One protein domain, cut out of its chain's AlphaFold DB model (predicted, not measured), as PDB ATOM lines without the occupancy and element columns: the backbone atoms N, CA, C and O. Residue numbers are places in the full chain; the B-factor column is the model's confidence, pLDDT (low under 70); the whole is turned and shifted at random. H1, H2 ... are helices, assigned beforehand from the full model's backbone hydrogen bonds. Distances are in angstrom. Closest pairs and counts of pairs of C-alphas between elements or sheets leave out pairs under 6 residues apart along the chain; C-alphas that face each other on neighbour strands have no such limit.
ATOM      1  N   THR A   4      65.924  -4.752  28.258       95.00
ATOM      2  CA  THR A   4      66.236  -3.711  29.245       95.00
ATOM      3  C   THR A   4      67.447  -4.076  30.104       95.00
ATOM      4  O   THR A   4      68.315  -3.238  30.330       95.00
ATOM      5  N   GLU A   5      67.545  -5.335  30.543       95.50
ATOM      6  CA  GLU A   5      68.711  -5.827  31.291       95.50
ATOM      7  C   GLU A   5      69.986  -5.742  30.443       95.50
ATOM      8  O   GLU A   5      71.007  -5.240  30.911       95.50
ATOM      9  N   LEU A   6      69.923  -6.170  29.177       96.19
ATOM     10  CA  LEU A   6      71.060  -6.102  28.257       96.19
ATOM     11  C   LEU A   6      71.515  -4.655  28.011       96.19
ATOM     12  O   LEU A   6      72.716  -4.383  28.013       96.19
ATOM     13  N   GLN A   7      70.571  -3.725  27.844       95.56
ATOM     14  CA  GLN A   7      70.870  -2.301  27.683       95.56
ATOM     15  C   GLN A   7      71.573  -1.723  28.919       95.56
ATOM     16  O   GLN A   7      72.534  -0.966  28.773       95.56
ATOM     17  N   GLY A   8      71.140  -2.107  30.125       97.00
ATOM     18  CA  GLY A   8      71.782  -1.696  31.375       97.00
ATOM     19  C   GLY A   8      73.241  -2.154  31.462       97.00
ATOM     20  O   GLY A   8      74.129  -1.345  31.737       97.00
ATOM     21  N   TYR A   9      73.509  -3.426  31.146       96.88
ATOM     22  CA  TYR A   9      74.878  -3.952  31.112       96.88
ATOM     23  C   TYR A   9      75.738  -3.295  30.029       96.88
ATOM     24  O   TYR A   9      76.896  -2.971  30.287       96.88
ATOM     25  N   ALA A  10      75.178  -3.060  28.839       97.25
ATOM     26  CA  ALA A  10      75.882  -2.382  27.755       97.25
ATOM     27  C   ALA A  10      76.266  -0.948  28.144       97.25
ATOM     28  O   ALA A  10      77.406  -0.542  27.926       97.25
ATOM     29  N   TYR A  11      75.349  -0.204  28.768       97.50
ATOM     30  CA  TYR A  11      75.619   1.155  29.230       97.50
ATOM     31  C   TYR A  11      76.737   1.172  30.276       97.50
ATOM     32  O   TYR A  11      77.720   1.887  30.104       97.50
ATOM     33  N   PHE A  12      76.637   0.324  31.304       97.62
ATOM     34  CA  PHE A  12      77.663   0.214  32.341       97.62
ATOM     35  C   PHE A  12      79.037  -0.141  31.760       97.62
ATOM     36  O   PHE A  12      80.032   0.519  32.069       97.62
ATOM     37  N   PHE A  13      79.093  -1.144  30.879       98.12
ATOM     38  CA  PHE A  13      80.331  -1.541  30.215       98.12
ATOM     39  C   PHE A  13      80.928  -0.392  29.401       98.12
ATOM     40  O   PHE A  13      82.115  -0.115  29.537       98.12
ATOM     41  N   LEU A  14      80.117   0.305  28.598       98.19
ATOM     42  CA  LEU A  14      80.580   1.441  27.799       98.19
ATOM     43  C   LEU A  14      81.077   2.593  28.673       98.19
ATOM     44  O   LEU A  14      82.090   3.202  28.337       98.19
ATOM     45  N   THR A  15      80.423   2.874  29.803       98.12
ATOM     46  CA  THR A  15      80.896   3.885  30.756       98.12
ATOM     47  C   THR A  15      82.262   3.508  31.324       98.12
ATOM     48  O   THR A  15      83.185   4.318  31.275       98.12
ATOM     49  N   VAL A  16      82.427   2.276  31.816       98.50
ATOM     50  CA  VAL A  16      83.715   1.796  32.350       98.50
ATOM     51  C   VAL A  16      84.791   1.801  31.264       98.50
ATOM     52  O   VAL A  16      85.902   2.274  31.492       98.50
ATOM     53  N   PHE A  17      84.457   1.329  30.065       98.25
ATOM     54  CA  PHE A  17      85.348   1.328  28.910       98.25
ATOM     55  C   PHE A  17      85.821   2.741  28.550       98.25
ATOM     56  O   PHE A  17      87.017   2.960  28.356       98.25
ATOM     57  N   LEU A  18      84.909   3.714  28.532       98.31
ATOM     58  CA  LEU A  18      85.231   5.109  28.248       98.31
ATOM     59  C   LEU A  18      86.133   5.716  29.328       98.31
ATOM     60  O   LEU A  18      87.085   6.417  28.996       98.31
ATOM     61  N   VAL A  19      85.899   5.391  30.604       98.25
ATOM     62  CA  VAL A  19      86.788   5.782  31.710       98.25
ATOM     63  C   VAL A  19      88.192   5.206  31.507       98.25
ATOM     64  O   VAL A  19      89.169   5.948  31.590       98.25
ATOM     65  N   VAL A  20      88.318   3.915  31.186       98.31
ATOM     66  CA  VAL A  20      89.623   3.273  30.945       98.31
ATOM     67  C   VAL A  20      90.364   3.931  29.781       98.31
ATOM     68  O   VAL A  20      91.552   4.228  29.915       98.31
ATOM     69  N   ILE A  21      89.680   4.208  28.665       98.12
ATOM     70  CA  ILE A  21      90.278   4.922  27.527       98.12
ATOM     71  C   ILE A  21      90.745   6.313  27.943       98.12
ATOM     72  O   ILE A  21      91.871   6.688  27.623       98.12
ATOM     73  N   LEU A  22      89.915   7.069  28.663       97.50
ATOM     74  CA  LEU A  22      90.240   8.436  29.061       97.50
ATOM     75  C   LEU A  22      91.483   8.475  29.960       97.50
ATOM     76  O   LEU A  22      92.422   9.216  29.683       97.50
ATOM     77  N   TYR A  23      91.537   7.628  30.991       96.25
ATOM     78  CA  TYR A  23      92.715   7.530  31.859       96.25
ATOM     79  C   TYR A  23      93.941   6.990  31.115       96.25
ATOM     80  O   TYR A  23      95.054   7.475  31.322       96.25
ATOM     81  N   GLY A  24      93.751   6.030  30.207       96.81
ATOM     82  CA  GLY A  24      94.812   5.550  29.323       96.81
ATOM     83  C   GLY A  24      95.382   6.667  28.444       96.81
ATOM     84  O   GLY A  24      96.597   6.765  28.284       96.81
ATOM     85  N   TYR A  25      94.522   7.550  27.935       94.69
ATOM     86  CA  TYR A  25      94.923   8.702  27.137       94.69
ATOM     87  C   TYR A  25      95.676   9.750  27.962       94.69
ATOM     88  O   TYR A  25      96.696  10.257  27.508       94.69
ATOM     89  N   ILE A  26      95.253  10.010  29.201       92.69
ATOM     90  CA  ILE A  26      95.998  10.877  30.128       92.69
ATOM     91  C   ILE A  26      97.418  10.325  30.347       92.69
ATOM     92  O   ILE A  26      98.399  11.058  30.236       92.69
ATOM     93  N   LEU A  27      97.559   9.016  30.585       91.62
ATOM     94  CA  LEU A  27      98.878   8.384  30.708       91.62
ATOM     95  C   LEU A  27      99.695   8.461  29.412       91.62
ATOM     96  O   LEU A  27     100.916   8.623  29.468       91.62
ATOM     97  N   HIS A  28      99.049   8.327  28.254       89.62
ATOM     98  CA  HIS A  28      99.694   8.517  26.957       89.62
ATOM     99  C   HIS A  28     100.228   9.947  26.802       89.62
ATOM    100  O   HIS A  28     101.380  10.108  26.407       89.62
ATOM    101  N   LEU A  29      99.443  10.960  27.180       87.12
ATOM    102  CA  LEU A  29      99.836  12.369  27.123       87.12
ATOM    103  C   LEU A  29     101.109  12.628  27.941       87.12
ATOM    104  O   LEU A  29     102.108  13.081  27.387       87.12
ATOM    105  N   TYR A  30     101.134  12.196  29.207       85.50
ATOM    106  CA  TYR A  30     102.326  12.318  30.060       85.50
ATOM    107  C   TYR A  30     103.544  11.560  29.515       85.50
ATOM    108  O   TYR A  30     104.689  11.958  29.733       85.50
ATOM    109  N   ARG A  31     103.335  10.430  28.830       85.06
ATOM    110  CA  ARG A  31     104.430   9.670  28.207       85.06
ATOM    111  C   ARG A  31     104.966  10.350  26.950       85.06
ATOM    112  O   ARG A  31     106.171  10.281  26.732       85.06
ATOM    113  N   SER A  32     104.103  10.960  26.142       83.31
ATOM    114  CA  SER A  32     104.498  11.691  24.931       83.31
ATOM    115  C   SER A  32     105.285  12.958  25.290       83.31
ATOM    116  O   SER A  32     106.330  13.220  24.695       83.31
ATOM    117  N   GLU A  33     104.892  13.637  26.373       79.19
ATOM    118  CA  GLU A  33     105.640  14.760  26.955       79.19
ATOM    119  C   GLU A  33     107.037  14.336  27.438       79.19
ATOM    120  O   GLU A  33     108.045  14.907  27.030       79.19
ATOM    121  N   LYS A  34     107.136  13.243  28.213       74.06
ATOM    122  CA  LYS A  34     108.432  12.696  28.671       74.06
ATOM    123  C   LYS A  34     109.355  12.243  27.538       74.06
ATOM    124  O   LYS A  34     110.568  12.193  27.731       74.06
ATOM    125  N   LYS A  35     108.800  11.863  26.388       76.62
ATOM    126  CA  LYS A  35     109.570  11.491  25.192       76.62
ATOM    127  C   LYS A  35     110.030  12.705  24.380       76.62
ATOM    128  O   LYS A  35     110.844  12.529  23.480       76.62
ATOM    129  N   GLY A  36     109.535  13.905  24.692       71.06
ATOM    130  CA  GLY A  36     109.840  15.130  23.954       71.06
ATOM    131  C   GLY A  36     109.163  15.209  22.582       71.06
ATOM    132  O   GLY A  36     109.574  16.016  21.756       71.06
ATOM    133  N   GLU A  37     108.149  14.376  22.317       70.44
ATOM    134  CA  GLU A  37     107.372  14.432  21.067       70.44
ATOM    135  C   GLU A  37     106.490  15.687  21.015       70.44
ATOM    136  O   GLU A  37     106.275  16.257  19.945       70.44
ATOM    137  N   ALA A  38     106.007  16.135  22.176       70.69
ATOM    138  CA  ALA A  38     105.242  17.358  22.337       70.69
ATOM    139  C   ALA A  38     105.604  18.030  23.669       70.69
ATOM    140  O   ALA A  38     105.490  17.422  24.730       70.69
ATOM    141  N   ASP A  39     106.040  19.288  23.605       76.06
ATOM    142  CA  ASP A  39     106.214  20.147  24.776       76.06
ATOM    143  C   ASP A  39     104.875  20.834  25.068       76.06
ATOM    144  O   ASP A  39     104.476  21.754  24.349       76.06
ATOM    145  N   TYR A  40     104.155  20.341  26.076       75.12
ATOM    146  CA  TYR A  40     102.896  20.934  26.530       75.12
ATOM    147  C   TYR A  40     103.107  22.029  27.587       75.12
ATOM    148  O   TYR A  40     102.215  22.859  27.780       75.12
ATOM    149  N   GLU A  41     104.282  22.096  28.224       75.38
ATOM    150  CA  GLU A  41     104.608  23.140  29.202       75.38
ATOM    151  C   GLU A  41     104.684  24.524  28.552       75.38
ATOM    152  O   GLU A  41     104.337  25.527  29.181       75.38
ATOM    153  N   LYS A  42     105.073  24.598  27.272       83.50
ATOM    154  CA  LYS A  42     105.134  25.867  26.527       83.50
ATOM    155  C   LYS A  42     103.804  26.633  26.508       83.50
ATOM    156  O   LYS A  42     103.810  27.860  26.531       83.50
ATOM    157  N   TYR A  43     102.664  25.937  26.509       84.12
ATOM    158  CA  TYR A  43     101.354  26.594  26.549       84.12
ATOM    159  C   TYR A  43     101.018  27.130  27.942       84.12
ATOM    160  O   TYR A  43     100.315  28.128  28.050       84.12
ATOM    161  N   GLY A  44     101.541  26.507  29.002       81.31
ATOM    162  CA  GLY A  44     101.456  27.051  30.358       81.31
ATOM    163  C   GLY A  44     102.303  28.313  30.517       81.31
ATOM    164  O   GLY A  44     101.843  29.289  31.105       81.31
ATOM    165  N   LYS A  45     103.506  28.329  29.923       84.25
ATOM    166  CA  LYS A  45     104.388  29.509  29.911       84.25
ATOM    167  C   LYS A  45     103.788  30.703  29.172       84.25
ATOM    168  O   LYS A  45     104.063  31.822  29.564       84.25
ATOM    169  N   MET A  46     102.891  30.485  28.207       83.94
ATOM    170  CA  MET A  46     102.150  31.562  27.528       83.94
ATOM    171  C   MET A  46     101.429  32.511  28.492       83.94
ATOM    172  O   MET A  46     101.304  33.692  28.209       83.94
ATOM    173  N   ALA A  47     100.910  31.993  29.608       85.19
ATOM    174  CA  ALA A  47     100.213  32.819  30.589       85.19
ATOM    175  C   ALA A  47     101.171  33.632  31.477       85.19
ATOM    176  O   ALA A  47     100.721  34.536  32.172       85.19
ATOM    177  N   LEU A  48     102.455  33.265  31.504       86.12
ATOM    178  CA  LEU A  48     103.508  33.971  32.232       86.12
ATOM    179  C   LEU A  48     104.246  34.968  31.327       86.12
ATOM    180  O   LEU A  48     104.619  36.037  31.795       86.12
ATOM    181  N   ASP A  49     104.426  34.602  30.059       87.81
ATOM    182  CA  ASP A  49     105.068  35.388  29.005       87.81
ATOM    183  C   ASP A  49     103.976  36.071  28.145       87.81
ATOM    184  O   ASP A  49     103.789  35.744  26.966       87.81
ATOM    185  N   ASP A  50     103.165  36.938  28.768       86.44
ATOM    186  CA  ASP A  50     102.015  37.612  28.143       86.44
ATOM    187  C   ASP A  50     102.297  39.064  27.707       86.44
ATOM    188  O   ASP A  50     101.372  39.817  27.373       86.44
ATOM    189  N   GLU A  51     103.569  39.476  27.657       90.94
ATOM    190  CA  GLU A  51     103.932  40.830  27.255       90.94
ATOM    191  C   GLU A  51     103.724  41.054  25.747       90.94
ATOM    192  O   GLU A  51     103.880  40.172  24.902       90.94
ATOM    193  N   LEU A  52     103.440  42.305  25.364       85.31
ATOM    194  CA  LEU A  52     103.191  42.684  23.963       85.31
ATOM    195  C   LEU A  52     104.376  42.377  23.023       85.31
ATOM    196  O   LEU A  52     104.195  42.258  21.809       85.31
ATOM    197  N   HIS A  53     105.589  42.297  23.570       88.06
ATOM    198  CA  HIS A  53     106.822  42.056  22.822       88.06
ATOM    199  C   HIS A  53     107.301  40.599  22.869       88.06
ATOM    200  O   HIS A  53     108.343  40.293  22.278       88.06
ATOM    201  N   ASP A  54     106.552  39.706  23.518       85.12
ATOM    202  CA  ASP A  54     106.938  38.309  23.643       85.12
ATOM    203  C   ASP A  54     106.809  37.537  22.329       85.12
ATOM    204  O   ASP A  54     106.101  37.896  21.380       85.12
ATOM    205  N   LYS A  55     107.589  36.457  22.240       84.38
ATOM    206  CA  LYS A  55     107.640  35.625  21.038       84.38
ATOM    207  C   LYS A  55     106.397  34.735  20.975       84.38
ATOM    208  O   LYS A  55     106.023  34.147  21.986       84.38
ATOM    209  N   PRO A  56     105.818  34.524  19.782       83.56
ATOM    210  CA  PRO A  56     104.756  33.543  19.612       83.56
ATOM    211  C   PRO A  56     105.200  32.152  20.084       83.56
ATOM    212  O   PRO A  56     106.269  31.676  19.701       83.56
ATOM    213  N   VAL A  57     104.353  31.497  20.882       83.75
ATOM    214  CA  VAL A  57     104.609  30.158  21.452       83.75
ATOM    215  C   VAL A  57     104.821  29.091  20.377       83.75
ATOM    216  O   VAL A  57     105.583  28.147  20.573       83.75
ATOM    217  N   GLU A  58     104.176  29.255  19.222       82.94
ATOM    218  CA  GLU A  58     104.391  28.420  18.045       82.94
ATOM    219  C   GLU A  58     105.047  29.225  16.928       82.94
ATOM    220  O   GLU A  58     104.670  30.366  16.641       82.94
ATOM    221  N   ALA A  59     106.004  28.603  16.241       82.25
ATOM    222  CA  ALA A  59     106.619  29.200  15.067       82.25
ATOM    223  C   ALA A  59     105.599  29.332  13.925       82.25
ATOM    224  O   ALA A  59     104.796  28.433  13.674       82.25
ATOM    225  N   ASN A  60     105.662  30.438  13.179       80.81
ATOM    226  CA  ASN A  60     104.805  30.621  12.012       80.81
ATOM    227  C   ASN A  60     105.146  29.563  10.938       80.81
ATOM    228  O   ASN A  60     106.273  29.569  10.423       80.81
ATOM    229  N   PRO A  61     104.192  28.700  10.538       78.25
ATOM    230  CA  PRO A  61     104.450  27.619   9.588       78.25
ATOM    231  C   PRO A  61     104.910  28.127   8.215       78.25
ATOM    232  O   PRO A  61     105.693  27.457   7.544       78.25
ATOM    233  N   LYS A  62     104.495  29.337   7.807       75.81
ATOM    234  CA  LYS A  62     104.926  29.945   6.536       75.81
ATOM    235  C   LYS A  62     106.423  30.281   6.539       75.81
ATOM    236  O   LYS A  62     107.112  29.993   5.570       75.81
ATOM    237  N   VAL A  63     106.933  30.803   7.656       74.50
ATOM    238  CA  VAL A  63     108.349  31.189   7.816       74.50
ATOM    239  C   VAL A  63     109.257  29.956   7.933       74.50
ATOM    240  O   VAL A  63     110.408  29.985   7.498       74.50
ATOM    241  N   MET A  64     108.756  28.852   8.500       67.88
ATOM    242  CA  MET A  64     109.514  27.597   8.571       67.88
ATOM    243  C   MET A  64     109.706  26.939   7.203       67.88
ATOM    244  O   MET A  64     110.790  26.417   6.949       67.88
ATOM    245  N   ASN A  65     108.697  26.975   6.325       69.06
ATOM    246  CA  ASN A  65     108.816  26.409   4.978       69.06
ATOM    247  C   ASN A  65     109.843  27.176   4.130       69.06
ATOM    248  O   ASN A  65     110.717  26.552   3.537       69.06
ATOM    249  N   GLU A  66     109.848  28.512   4.178       66.81
ATOM    250  CA  GLU A  66     110.822  29.338   3.441       66.81
ATOM    251  C   GLU A  66     112.285  29.111   3.873       66.81
ATOM    252  O   GLU A  66     113.201  29.242   3.064       66.81
ATOM    253  N   LYS A  67     112.530  28.757   5.143       62.22
ATOM    254  CA  LYS A  67     113.871  28.402   5.652       62.22
ATOM    255  C   LYS A  67     114.320  26.988   5.291       62.22
ATOM    256  O   LYS A  67     115.508  26.713   5.375       62.22
ATOM    257  N   LYS A  68     113.386  26.089   4.974       60.03
ATOM    258  CA  LYS A  68     113.680  24.699   4.592       60.03
ATOM    259  C   LYS A  68     113.999  24.570   3.101       60.03
ATOM    260  O   LYS A  68     114.616  23.591   2.700       60.03
ATOM    261  N   GLU A  69     113.550  25.543   2.311       55.75
ATOM    262  CA  GLU A  69     113.754  25.636   0.861       55.75
ATOM    263  C   GLU A  69     114.992  26.467   0.460       55.75
ATOM    264  O   GLU A  69     115.322  26.523  -0.723       55.75
ATOM    265  N   ARG A  70     115.684  27.100   1.421       48.03
ATOM    266  CA  ARG A  70     116.970  27.799   1.235       48.03
ATOM    267  C   ARG A  70     118.129  26.989   1.798       48.03
ATOM    268  O   ARG A  70     119.219  27.074   1.193       48.03
TER     269      ARG A  70
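This is residues 4 to 70 of the 70 residues of the protein "Cytochrome c oxidase, cbb3-type, CcoQ subunit" of Nitratifractor salsuginis (strain DSM 16511 / JCM 12458 / E9I37-1) (UniProt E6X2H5). One long straight helix, H1, makes most of the length, and from its far end the chain goes on into a loose tail with two short helices, H2 and H3, neither of which packs on another helix. Residues 4 to 28 of H1 stick out free at one end of the model, and residues 59 to 70, with H3, stick out at the other. The printed part has 67 residues with three named helices, in the order H1, H2, H3, and no named strand; the class is all helix. The whole is extended, with a radius of gyration of the C-alphas of 20.9 A, and only just elongated, spanning 64 by 32 by 23 A.

H1, residues 4 to 34, measures 45.3 A from C-alpha 4 at (66.236, -3.711, 29.245) to C-alpha 34 at (108.432, 12.696, 28.671). H2 is residues 41 to 45, 6.4 A long. H3, residues 61 to 68, is 10.9 A long and ends with C-alpha 68 at (113.680, 24.699, 4.592).

H1 touches no helix. H1 and H2 are apart, with no C-alpha of the one within 8 A of the other, and a short link of 6 residues joins them. H2 and H3 are apart by the same measure, and so are H1 and H3. In H1, H2 and H3 every O i to N i+4 pair is within hydrogen-bond range.

The two C-alphas farthest apart, those of Glu 5 and Arg 70, are 66.1 A apart. The printed part has no cut, and it ends at Arg 70, the chain's last residue. The link from H2 to H3 is long, with 15 residues, 46 to 60. The mean pLDDT of the printed part is 84.9; residues 64 to 70 are under 70.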